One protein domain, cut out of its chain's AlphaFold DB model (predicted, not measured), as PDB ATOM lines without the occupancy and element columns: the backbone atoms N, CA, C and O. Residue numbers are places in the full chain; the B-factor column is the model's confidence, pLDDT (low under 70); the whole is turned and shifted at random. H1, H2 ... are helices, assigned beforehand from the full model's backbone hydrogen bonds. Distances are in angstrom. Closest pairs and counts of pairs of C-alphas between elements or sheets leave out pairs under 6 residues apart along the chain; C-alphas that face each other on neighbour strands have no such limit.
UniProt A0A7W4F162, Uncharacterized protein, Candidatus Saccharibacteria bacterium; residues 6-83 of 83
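What this domain is: This is residues 6 to 83 of the 83 residues of an uncharacterized protein of Candidatus Saccharibacteria bacterium (UniProt A0A7W4F162). What is its shape? H2, H3 and H5 frame the small H4, with H1 beyond H2; residues 77 to 83, of which 77 to 81 belong to H5, stick out. What builds it? The printed part has 78 residues with five named helices, H1 to H5 in order; it is all helix, only just loose, close to compact, with a radius of gyration of the C-alphas of 14.0 A and spans of 42 by 27 by 20 A.

How they stand to each other: What touches? H2, residues 16 to 25, touches H4, residues 51 to 54; the closest C-alphas, of Arg 17 and Leu 54, are 4.9 A apart. What is near? H3, residues 37 to 46, and H5, residues 58 to 81, are near each other. And the backbones? Every O i to N i+4 pair is within hydrogen-bond range in H1, residues 6 to 11, H2 and H3, and 18 of 20 in H5; H4 is too short for one.

Where its parts are: Where does H1 begin? C-alpha 6 is at (14.562, -3.371, -10.232). How long is H5? It is 35.4 A, ending at C-alpha 81 (7.750, -29.661, -37.216), with a kink of 33 degrees near residue 65.

The domain as a whole: Any cut? The printed part has no cut; the H2 to H3 link is long. Any low confidence? No printed residue is under 70.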
ATOM      1  N   ASP A   6      14.971  -4.737  -9.906       88.31
ATOM      2  CA  ASP A   6      14.562  -3.371 -10.232       88.31
ATOM      3  C   ASP A   6      13.176  -3.329 -10.889       88.31
ATOM      4  O   ASP A   6      12.318  -2.570 -10.442       88.31
ATOM      5  N   ILE A   7      12.923  -4.213 -11.862       88.94
ATOM      6  CA  ILE A   7      11.595  -4.353 -12.473       88.94
ATOM      7  C   ILE A   7      10.585  -4.781 -11.407       88.94
ATOM      8  O   ILE A   7       9.601  -4.078 -11.200       88.94
ATOM      9  N   ASN A   8      10.852  -5.864 -10.669       87.81
ATOM     10  CA  ASN A   8       9.924  -6.382  -9.654       87.81
ATOM     11  C   ASN A   8       9.546  -5.330  -8.597       87.81
ATOM     12  O   ASN A   8       8.381  -5.229  -8.222       87.81
ATOM     13  N   ILE A   9      10.518  -4.539  -8.129       91.19
ATOM     14  CA  ILE A   9      10.274  -3.447  -7.174       91.19
ATOM     15  C   ILE A   9       9.405  -2.358  -7.810       91.19
ATOM     16  O   ILE A   9       8.524  -1.828  -7.142       91.19
ATOM     17  N   SER A  10       9.636  -2.026  -9.083       92.81
ATOM     18  CA  SER A  10       8.864  -0.990  -9.775       92.81
ATOM     19  C   SER A  10       7.422  -1.410 -10.085       92.81
ATOM     20  O   SER A  10       6.553  -0.548 -10.111       92.81
ATOM     21  N   VAL A  11       7.167  -2.702 -10.336       92.19
ATOM     22  CA  VAL A  11       5.821  -3.232 -10.619       92.19
ATOM     23  C   VAL A  11       4.991  -3.355  -9.342       92.19
ATOM     24  O   VAL A  11       3.807  -3.040  -9.358       92.19
ATOM     25  N   SER A  12       5.605  -3.759  -8.222       92.62
ATOM     26  CA  SER A  12       4.915  -3.924  -6.934       92.62
ATOM     27  C   SER A  12       3.679  -4.840  -7.055       92.62
ATOM     28  O   SER A  12       3.802  -5.996  -7.456       92.62
ATOM     29  N   ASP A  13       2.506  -4.335  -6.685       93.00
ATOM     30  CA  ASP A  13       1.199  -4.983  -6.620       93.00
ATOM     31  C   ASP A  13       0.246  -4.495  -7.723       93.00
ATOM     32  O   ASP A  13      -0.947  -4.787  -7.670       93.00
ATOM     33  N   LEU A  14       0.768  -3.775  -8.724       94.81
ATOM     34  CA  LEU A  14      -0.010  -3.318  -9.873       94.81
ATOM     35  C   LEU A  14      -0.640  -4.497 -10.615       94.81
ATOM     36  O   LEU A  14       0.003  -5.525 -10.860       94.81
ATOM     37  N   ALA A  15      -1.891  -4.319 -11.040       95.50
ATOM     38  CA  ALA A  15      -2.526  -5.287 -11.917       95.50
ATOM     39  C   ALA A  15      -1.794  -5.336 -13.274       95.50
ATOM     40  O   ALA A  15      -1.253  -4.316 -13.720       95.50
ATOM     41  N   PRO A  16      -1.816  -6.478 -13.990       95.12
ATOM     42  CA  PRO A  16      -1.162  -6.602 -15.292       95.12
ATOM     43  C   PRO A  16      -1.529  -5.482 -16.270       95.12
ATOM     44  O   PRO A  16      -0.639  -4.891 -16.880       95.12
ATOM     45  N   ARG A  17      -2.818  -5.132 -16.365       96.00
ATOM     46  CA  ARG A  17      -3.283  -4.039 -17.232       96.00
ATOM     47  C   ARG A  17      -2.693  -2.671 -16.876       96.00
ATOM     48  O   ARG A  17      -2.494  -1.851 -17.764       96.00
ATOM     49  N   GLU A  18      -2.444  -2.411 -15.592       95.06
ATOM     50  CA  GLU A  18      -1.946  -1.121 -15.104       95.06
ATOM     51  C   GLU A  18      -0.460  -1.005 -15.424       95.06
ATOM     52  O   GLU A  18      -0.050  -0.085 -16.122       95.06
ATOM     53  N   TYR A  19       0.319  -2.015 -15.036       93.19
ATOM     54  CA  TYR A  19       1.746  -2.100 -15.337       93.19
ATOM     55  C   TYR A  19       2.043  -2.060 -16.849       93.19
ATOM     56  O   TYR A  19       2.919  -1.323 -17.304       93.19
ATOM     57  N   LEU A  20       1.314  -2.843 -17.652       94.69
ATOM     58  CA  LEU A  20       1.512  -2.861 -19.105       94.69
ATOM     59  C   LEU A  20       1.020  -1.561 -19.752       94.69
ATOM     60  O   LEU A  20       1.641  -1.077 -20.698       94.69
ATOM     61  N   GLY A  21      -0.057  -0.969 -19.228       94.44
ATOM     62  CA  GLY A  21      -0.534   0.345 -19.648       94.44
ATOM     63  C   GLY A  21       0.498   1.446 -19.399       94.44
ATOM     64  O   GLY A  21       0.729   2.274 -20.280       94.44
ATOM     65  N   ASP A  22       1.178   1.415 -18.253       93.88
ATOM     66  CA  ASP A  22       2.233   2.367 -17.903       93.88
ATOM     67  C   ASP A  22       3.401   2.302 -18.901       93.88
ATOM     68  O   ASP A  22       3.799   3.347 -19.433       93.88
ATOM     69  N   ILE A  23       3.849   1.091 -19.261       93.19
ATOM     70  CA  ILE A  23       4.864   0.867 -20.308       93.19
ATOM     71  C   ILE A  23       4.426   1.483 -21.643       93.19
ATOM     72  O   ILE A  23       5.188   2.217 -22.271       93.19
ATOM     73  N   LEU A  24       3.191   1.214 -22.080       91.88
ATOM     74  CA  LEU A  24       2.692   1.666 -23.384       91.88
ATOM     75  C   LEU A  24       2.382   3.167 -23.436       91.88
ATOM     76  O   LEU A  24       2.449   3.775 -24.504       91.88
ATOM     77  N   SER A  25       2.051   3.774 -22.297       89.94
ATOM     78  CA  SER A  25       1.760   5.208 -22.202       89.94
ATOM     79  C   SER A  25       3.015   6.085 -22.271       89.94
ATOM     80  O   SER A  25       2.915   7.281 -22.551       89.94
ATOM     81  N   GLY A  26       4.194   5.514 -21.989       78.19
ATOM     82  CA  GLY A  26       5.451   6.250 -21.849       78.19
ATOM     83  C   GLY A  26       5.551   7.096 -20.570       78.19
ATOM     84  O   GLY A  26       6.523   7.836 -20.415       78.19
ATOM     85  N   GLY A  27       4.572   7.010 -19.659       74.38
ATOM     86  CA  GLY A  27       4.566   7.733 -18.383       74.38
ATOM     87  C   GLY A  27       5.517   7.132 -17.342       74.38
ATOM     88  O   GLY A  27       6.259   7.863 -16.686       74.38
ATOM     89  N   ASN A  28       5.537   5.802 -17.226       78.75
ATOM     90  CA  ASN A  28       6.462   5.041 -16.392       78.75
ATOM     91  C   ASN A  28       6.790   3.717 -17.088       78.75
ATOM     92  O   ASN A  28       5.925   2.878 -17.281       78.75
ATOM     93  N   ASN A  29       8.050   3.510 -17.461       85.12
ATOM     94  CA  ASN A  29       8.428   2.320 -18.219       85.12
ATOM     95  C   ASN A  29       8.833   1.127 -17.333       85.12
ATOM     96  O   ASN A  29       9.213   0.091 -17.860       85.12
ATOM     97  N   HIS A  30       8.833   1.252 -15.998       90.69
ATOM     98  CA  HIS A  30       9.176   0.139 -15.089       90.69
ATOM     99  C   HIS A  30      10.510  -0.570 -15.410       90.69
ATOM    100  O   HIS A  30      10.666  -1.770 -15.199       90.69
ATOM    101  N   HIS A  31      11.481   0.170 -15.959       90.81
ATOM    102  CA  HIS A  31      12.757  -0.367 -16.458       90.81
ATOM    103  C   HIS A  31      12.623  -1.449 -17.554       90.81
ATOM    104  O   HIS A  31      13.541  -2.245 -17.755       90.81
ATOM    105  N   SER A  32      11.495  -1.475 -18.268       89.69
ATOM    106  CA  SER A  32      11.253  -2.328 -19.430       89.69
ATOM    107  C   SER A  32      12.094  -1.888 -20.632       89.69
ATOM    108  O   SER A  32      12.336  -0.701 -20.849       89.69
ATOM    109  N   ASP A  33      12.513  -2.858 -21.442       90.44
ATOM    110  CA  ASP A  33      13.194  -2.619 -22.719       90.44
ATOM    111  C   ASP A  33      12.198  -2.503 -23.902       90.44
ATOM    112  O   ASP A  33      12.604  -2.163 -25.009       90.44
ATOM    113  N   ILE A  34      10.902  -2.774 -23.678       91.00
ATOM    114  CA  ILE A  34       9.817  -2.654 -24.674       91.00
ATOM    115  C   ILE A  34       9.362  -1.196 -24.749       91.00
ATOM    116  O   ILE A  34       9.035  -0.618 -23.714       91.00
ATOM    117  N   VAL A  35       9.288  -0.617 -25.954       85.44
ATOM    118  CA  VAL A  35       8.984   0.821 -26.123       85.44
ATOM    119  C   VAL A  35       7.689   1.122 -26.881       85.44
ATOM    120  O   VAL A  35       7.322   2.288 -27.026       85.44
ATOM    121  N   ASN A  36       6.991   0.108 -27.398       91.25
ATOM    122  CA  ASN A  36       5.709   0.288 -28.083       91.25
ATOM    123  C   ASN A  36       4.842  -0.983 -28.067       91.25
ATOM    124  O   ASN A  36       5.299  -2.080 -27.746       91.25
ATOM    125  N   GLU A  37       3.575  -0.825 -28.453       93.19
ATOM    126  CA  GLU A  37       2.590  -1.912 -28.470       93.19
ATOM    127  C   GLU A  37       2.964  -3.030 -29.447       93.19
ATOM    128  O   GLU A  37       2.798  -4.203 -29.126       93.19
ATOM    129  N   ALA A  38       3.523  -2.699 -30.613       95.06
ATOM    130  CA  ALA A  38       3.910  -3.708 -31.594       95.06
ATOM    131  C   ALA A  38       5.017  -4.630 -31.053       95.06
ATOM    132  O   ALA A  38       4.923  -5.848 -31.188       95.06
ATOM    133  N   GLU A  39       6.033  -4.074 -30.390       95.44
ATOM    134  CA  GLU A  39       7.077  -4.847 -29.708       95.44
ATOM    135  C   GLU A  39       6.514  -5.716 -28.584       95.44
ATOM    136  O   GLU A  39       6.902  -6.878 -28.463       95.44
ATOM    137  N   MET A  40       5.577  -5.186 -27.793       95.31
ATOM    138  CA  MET A  40       4.925  -5.943 -26.724       95.31
ATOM    139  C   MET A  40       4.151  -7.143 -27.275       95.31
ATOM    140  O   MET A  40       4.302  -8.260 -26.785       95.31
ATOM    141  N   ILE A  41       3.356  -6.925 -28.323       96.44
ATOM    142  CA  ILE A  41       2.573  -7.978 -28.969       96.44
ATOM    143  C   ILE A  41       3.480  -9.039 -29.597       96.44
ATOM    144  O   ILE A  41       3.231 -10.226 -29.397       96.44
ATOM    145  N   ASN A  42       4.551  -8.637 -30.284       96.69
ATOM    146  CA  ASN A  42       5.520  -9.586 -30.837       96.69
ATOM    147  C   ASN A  42       6.182 -10.408 -29.722       96.69
ATOM    148  O   ASN A  42       6.254 -11.629 -29.813       96.69
ATOM    149  N   ASN A  43       6.590  -9.758 -28.625       95.69
ATOM    150  CA  ASN A  43       7.157 -10.455 -27.474       95.69
ATOM    151  C   ASN A  43       6.175 -11.471 -26.872       95.69
ATOM    152  O   ASN A  43       6.585 -12.561 -26.468       95.69
ATOM    153  N   PHE A  44       4.887 -11.128 -26.824       97.38
ATOM    154  CA  PHE A  44       3.853 -12.027 -26.332       97.38
ATOM    155  C   PHE A  44       3.705 -13.253 -27.230       97.38
ATOM    156  O   PHE A  44       3.688 -14.375 -26.725       97.38
ATOM    157  N   GLU A  45       3.648 -13.055 -28.545       96.38
ATOM    158  CA  GLU A  45       3.541 -14.139 -29.522       96.38
ATOM    159  C   GLU A  45       4.763 -15.071 -29.463       96.38
ATOM    160  O   GLU A  45       4.592 -16.286 -29.332       96.38
ATOM    161  N   ASP A  46       5.977 -14.514 -29.409       95.94
ATOM    162  CA  ASP A  46       7.237 -15.269 -29.312       95.94
ATOM    163  C   ASP A  46       7.342 -16.118 -28.033       95.94
ATOM    164  O   ASP A  46       8.040 -17.132 -28.005       95.94
ATOM    165  N   ASN A  47       6.664 -15.708 -26.955       96.38
ATOM    166  CA  ASN A  47       6.742 -16.352 -25.639       96.38
ATOM    167  C   ASN A  47       5.444 -17.063 -25.228       96.38
ATOM    168  O   ASN A  47       5.287 -17.432 -24.057       96.38
ATOM    169  N   ALA A  48       4.515 -17.267 -26.169       98.12
ATOM    170  CA  ALA A  48       3.213 -17.882 -25.918       98.12
ATOM    171  C   ALA A  48       2.440 -17.208 -24.763       98.12
ATOM    172  O   ALA A  48       1.825 -17.877 -23.928       98.12
ATOM    173  N   ILE A  49       2.494 -15.877 -24.686       98.00
ATOM    174  CA  ILE A  49       1.769 -15.065 -23.707       98.00
ATOM    175  C   ILE A  49       0.436 -14.610 -24.323       98.00
ATOM    176  O   ILE A  49       0.423 -13.933 -25.350       98.00
ATOM    177  N   PRO A  50      -0.711 -14.960 -23.717       98.19
ATOM    178  CA  PRO A  50      -2.015 -14.512 -24.190       98.19
ATOM    179  C   PRO A  50      -2.208 -12.992 -24.133       98.19
ATOM    180  O   PRO A  50      -1.917 -12.354 -23.120       98.19
ATOM    181  N   LYS A  51      -2.822 -12.426 -25.181       97.06
ATOM    182  CA  LYS A  51      -3.125 -10.983 -25.278       97.06
ATOM    183  C   LYS A  51      -4.096 -10.485 -24.204       97.06
ATOM    184  O   LYS A  51      -4.092  -9.294 -23.911       97.06
ATOM    185  N   ILE A  52      -4.873 -11.379 -23.575       96.94
ATOM    186  CA  ILE A  52      -5.753 -11.023 -22.447       96.94
ATOM    187  C   ILE A  52      -4.982 -10.349 -21.303       96.94
ATOM    188  O   ILE A  52      -5.549  -9.515 -20.608       96.94
ATOM    189  N   LEU A  53      -3.678 -10.628 -21.155       96.69
ATOM    190  CA  LEU A  53      -2.841 -10.034 -20.112       96.69
ATOM    191  C   LEU A  53      -2.818  -8.494 -20.156       96.69
ATOM    192  O   LEU A  53      -2.702  -7.870 -19.108       96.69
ATOM    193  N   LEU A  54      -3.000  -7.883 -21.336       95.94
ATOM    194  CA  LEU A  54      -3.090  -6.424 -21.502       95.94
ATOM    195  C   LEU A  54      -4.280  -5.798 -20.764       95.94
ATOM    196  O   LEU A  54      -4.282  -4.599 -20.505       95.94
ATOM    197  N   GLN A  55      -5.310  -6.590 -20.472       96.31
ATOM    198  CA  GLN A  55      -6.556  -6.134 -19.851       96.31
ATOM    199  C   GLN A  55      -6.848  -6.853 -18.530       96.31
ATOM    200  O   GLN A  55      -7.780  -6.463 -17.831       96.31
ATOM    201  N   ALA A  56      -6.048  -7.865 -18.193       96.38
ATOM    202  CA  ALA A  56      -6.290  -8.766 -17.081       96.38
ATOM    203  C   ALA A  56      -6.108  -8.098 -15.713       96.38
ATOM    204  O   ALA A  56      -5.173  -7.317 -15.488       96.38
ATOM    205  N   GLU A  57      -6.964  -8.506 -14.785       96.31
ATOM    206  CA  GLU A  57      -6.782  -8.381 -13.341       96.31
ATOM    207  C   GLU A  57      -6.539  -9.765 -12.705       96.31
ATOM    208  O   GLU A  57      -6.374 -10.775 -13.393       96.31
ATOM    209  N   VAL A  58      -6.494  -9.823 -11.370       92.56
ATOM    210  CA  VAL A  58      -6.292 -11.072 -10.616       92.56
ATOM    211  C   VAL A  58      -7.357 -12.132 -10.927       92.56
ATOM    212  O   VAL A  58      -7.032 -13.316 -11.009       92.56
ATOM    213  N   ASP A  59      -8.600 -11.711 -11.169       96.31
ATOM    214  CA  ASP A  59      -9.728 -12.608 -11.436       96.31
ATOM    215  C   ASP A  59      -9.625 -13.312 -12.805       96.31
ATOM    216  O   ASP A  59     -10.227 -14.365 -13.013       96.31
ATOM    217  N   ASP A  60      -8.810 -12.788 -13.728       97.75
ATOM    218  CA  ASP A  60      -8.621 -13.347 -15.074       97.75
ATOM    219  C   ASP A  60      -7.525 -14.424 -15.134       97.75
ATOM    220  O   ASP A  60      -7.245 -14.981 -16.203       97.75
ATOM    221  N   TYR A  61      -6.888 -14.740 -14.002       96.44
ATOM    222  CA  TYR A  61      -5.739 -15.646 -13.954       96.44
ATOM    223  C   TYR A  61      -6.040 -17.031 -14.549       96.44
ATOM    224  O   TYR A  61      -5.244 -17.568 -15.324       96.44
ATOM    225  N   ASP A  62      -7.216 -17.590 -14.259       98.19
ATOM    226  CA  ASP A  62      -7.614 -18.905 -14.773       98.19
ATOM    227  C   ASP A  62      -7.845 -18.898 -16.294       98.19
ATOM    228  O   ASP A  62      -7.512 -19.864 -16.987       98.19
ATOM    229  N   GLU A  63      -8.393 -17.811 -16.846       98.19
ATOM    230  CA  GLU A  63      -8.550 -17.646 -18.296       98.19
ATOM    231  C   GLU A  63      -7.184 -17.474 -18.970       98.19
ATOM    232  O   GLU A  63      -6.907 -18.133 -19.976       98.19
ATOM    233  N   PHE A  64      -6.291 -16.678 -18.372       98.38
ATOM    234  CA  PHE A  64      -4.914 -16.538 -18.834       98.38
ATOM    235  C   PHE A  64      -4.203 -17.897 -18.913       98.38
ATOM    236  O   PHE A  64      -3.604 -18.219 -19.942       98.38
ATOM    237  N   LEU A  65      -4.295 -18.728 -17.867       98.38
ATOM    238  CA  LEU A  65      -3.674 -20.055 -17.860       98.38
ATOM    239  C   LEU A  65      -4.230 -20.963 -18.962       98.38
ATOM    240  O   LEU A  65      -3.450 -21.634 -19.646       98.38
ATOM    241  N   ARG A  66      -5.552 -20.959 -19.177       98.56
ATOM    242  CA  ARG A  66      -6.189 -21.753 -20.239       98.56
ATOM    243  C   ARG A  66      -5.723 -21.332 -21.630       98.56
ATOM    244  O   ARG A  66      -5.339 -22.191 -22.422       98.56
ATOM    245  N   GLN A  67      -5.701 -20.033 -21.922       98.56
ATOM    246  CA  GLN A  67      -5.220 -19.539 -23.218       98.56
ATOM    247  C   GLN A  67      -3.733 -19.846 -23.414       98.56
ATOM    248  O   GLN A  67      -3.323 -20.323 -24.473       98.56
ATOM    249  N   ARG A  68      -2.924 -19.640 -22.370       98.50
ATOM    250  CA  ARG A  68      -1.478 -19.878 -22.420       98.50
ATOM    251  C   ARG A  68      -1.143 -21.343 -22.672       98.50
ATOM    252  O   ARG A  68      -0.221 -21.629 -23.432       98.50
ATOM    253  N   GLN A  69      -1.893 -22.269 -22.073       98.56
ATOM    254  CA  GLN A  69      -1.710 -23.703 -22.293       98.56
ATOM    255  C   GLN A  69      -1.830 -24.067 -23.777       98.56
ATOM    256  O   GLN A  69      -1.006 -24.829 -24.288       98.56
ATOM    257  N   VAL A  70      -2.833 -23.515 -24.466       98.44
ATOM    258  CA  VAL A  70      -3.030 -23.741 -25.901       98.44
ATOM    259  C   VAL A  70      -1.837 -23.195 -26.679       98.44
ATOM    260  O   VAL A  70      -1.182 -23.971 -27.369       98.44
ATOM    261  N   LEU A  71      -1.486 -21.915 -26.495       98.62
ATOM    262  CA  LEU A  71      -0.378 -21.272 -27.218       98.62
ATOM    263  C   LEU A  71       0.953 -22.012 -27.036       98.62
ATOM    264  O   LEU A  71       1.687 -22.229 -27.998       98.62
ATOM    265  N   MET A  72       1.253 -22.462 -25.816       98.25
ATOM    266  CA  MET A  72       2.460 -23.240 -25.556       98.25
ATOM    267  C   MET A  72       2.459 -24.588 -26.279       98.25
ATOM    268  O   MET A  72       3.493 -24.995 -26.810       98.25
ATOM    269  N   ALA A  73       1.322 -25.291 -26.313       98.38
ATOM    270  CA  ALA A  73       1.211 -26.548 -27.046       98.38
ATOM    271  C   ALA A  73       1.439 -26.340 -28.550       98.38
ATOM    272  O   ALA A  73       2.091 -27.163 -29.195       98.38
ATOM    273  N   GLU A  74       0.952 -25.228 -29.103       98.00
ATOM    274  CA  GLU A  74       1.210 -24.856 -30.495       98.00
ATOM    275  C   GLU A  74       2.683 -24.538 -30.738       98.00
ATOM    276  O   GLU A  74       3.271 -25.100 -31.657       98.00
ATOM    277  N   MET A  75       3.301 -23.724 -29.882       97.31
ATOM    278  CA  MET A  75       4.720 -23.371 -29.975       97.31
ATOM    279  C   MET A  75       5.620 -24.617 -29.970       97.31
ATOM    280  O   MET A  75       6.505 -24.753 -30.814       97.31
ATOM    281  N   VAL A  76       5.360 -25.572 -29.068       97.31
ATOM    282  CA  VAL A  76       6.097 -26.847 -29.010       97.31
ATOM    283  C   VAL A  76       5.853 -27.681 -30.269       97.31
ATOM    284  O   VAL A  76       6.794 -28.235 -30.835       97.31
ATOM    285  N   ARG A  77       4.602 -27.766 -30.736       97.81
ATOM    286  CA  ARG A  77       4.249 -28.492 -31.963       97.81
ATOM    287  C   ARG A  77       4.982 -27.929 -33.178       97.81
ATOM    288  O   ARG A  77       5.522 -28.711 -33.956       97.81
ATOM    289  N   GLU A  78       4.987 -26.611 -33.357       96.62
ATOM    290  CA  GLU A  78       5.662 -25.976 -34.490       96.62
ATOM    291  C   GLU A  78       7.180 -26.157 -34.409       96.62
ATOM    292  O   GLU A  78       7.783 -26.534 -35.409       96.62
ATOM    293  N   TYR A  79       7.784 -26.035 -33.221       96.12
ATOM    294  CA  TYR A  79       9.203 -26.348 -33.029       96.12
ATOM    295  C   TYR A  79       9.555 -27.753 -33.544       96.12
ATOM    296  O   TYR A  79      10.462 -27.908 -34.362       96.12
ATOM    297  N   TYR A  80       8.785 -28.773 -33.153       97.44
ATOM    298  CA  TYR A  80       9.031 -30.148 -33.599       97.44
ATOM    299  C   TYR A  80       8.753 -30.398 -35.085       97.44
ATOM    300  O   TYR A  80       9.309 -31.340 -35.636       97.44
ATOM    301  N   LYS A  81       7.931 -29.581 -35.754       96.94
ATOM    302  CA  LYS A  81       7.750 -29.661 -37.216       96.94
ATOM    303  C   LYS A  81       8.929 -29.083 -38.002       96.94
ATOM    304  O   LYS A  81       9.049 -29.368 -39.189       96.94
ATOM    305  N   THR A  82       9.741 -28.235 -37.372       95.56
ATOM    306  CA  THR A  82      10.922 -27.611 -37.998       95.56
ATOM    307  C   THR A  82      12.214 -28.410 -37.811       95.56
ATOM    308  O   THR A  82      13.237 -28.036 -38.385       95.56
ATOM    309  N   LEU A  83      12.164 -29.486 -37.017       90.56
ATOM    310  CA  LEU A  83      13.244 -30.454 -36.805       90.56
ATOM    311  C   LEU A  83      13.215 -31.560 -37.866       90.56
ATOM    312  O   LEU A  83      14.319 -31.971 -38.287       90.56
TER     313      LEU A  83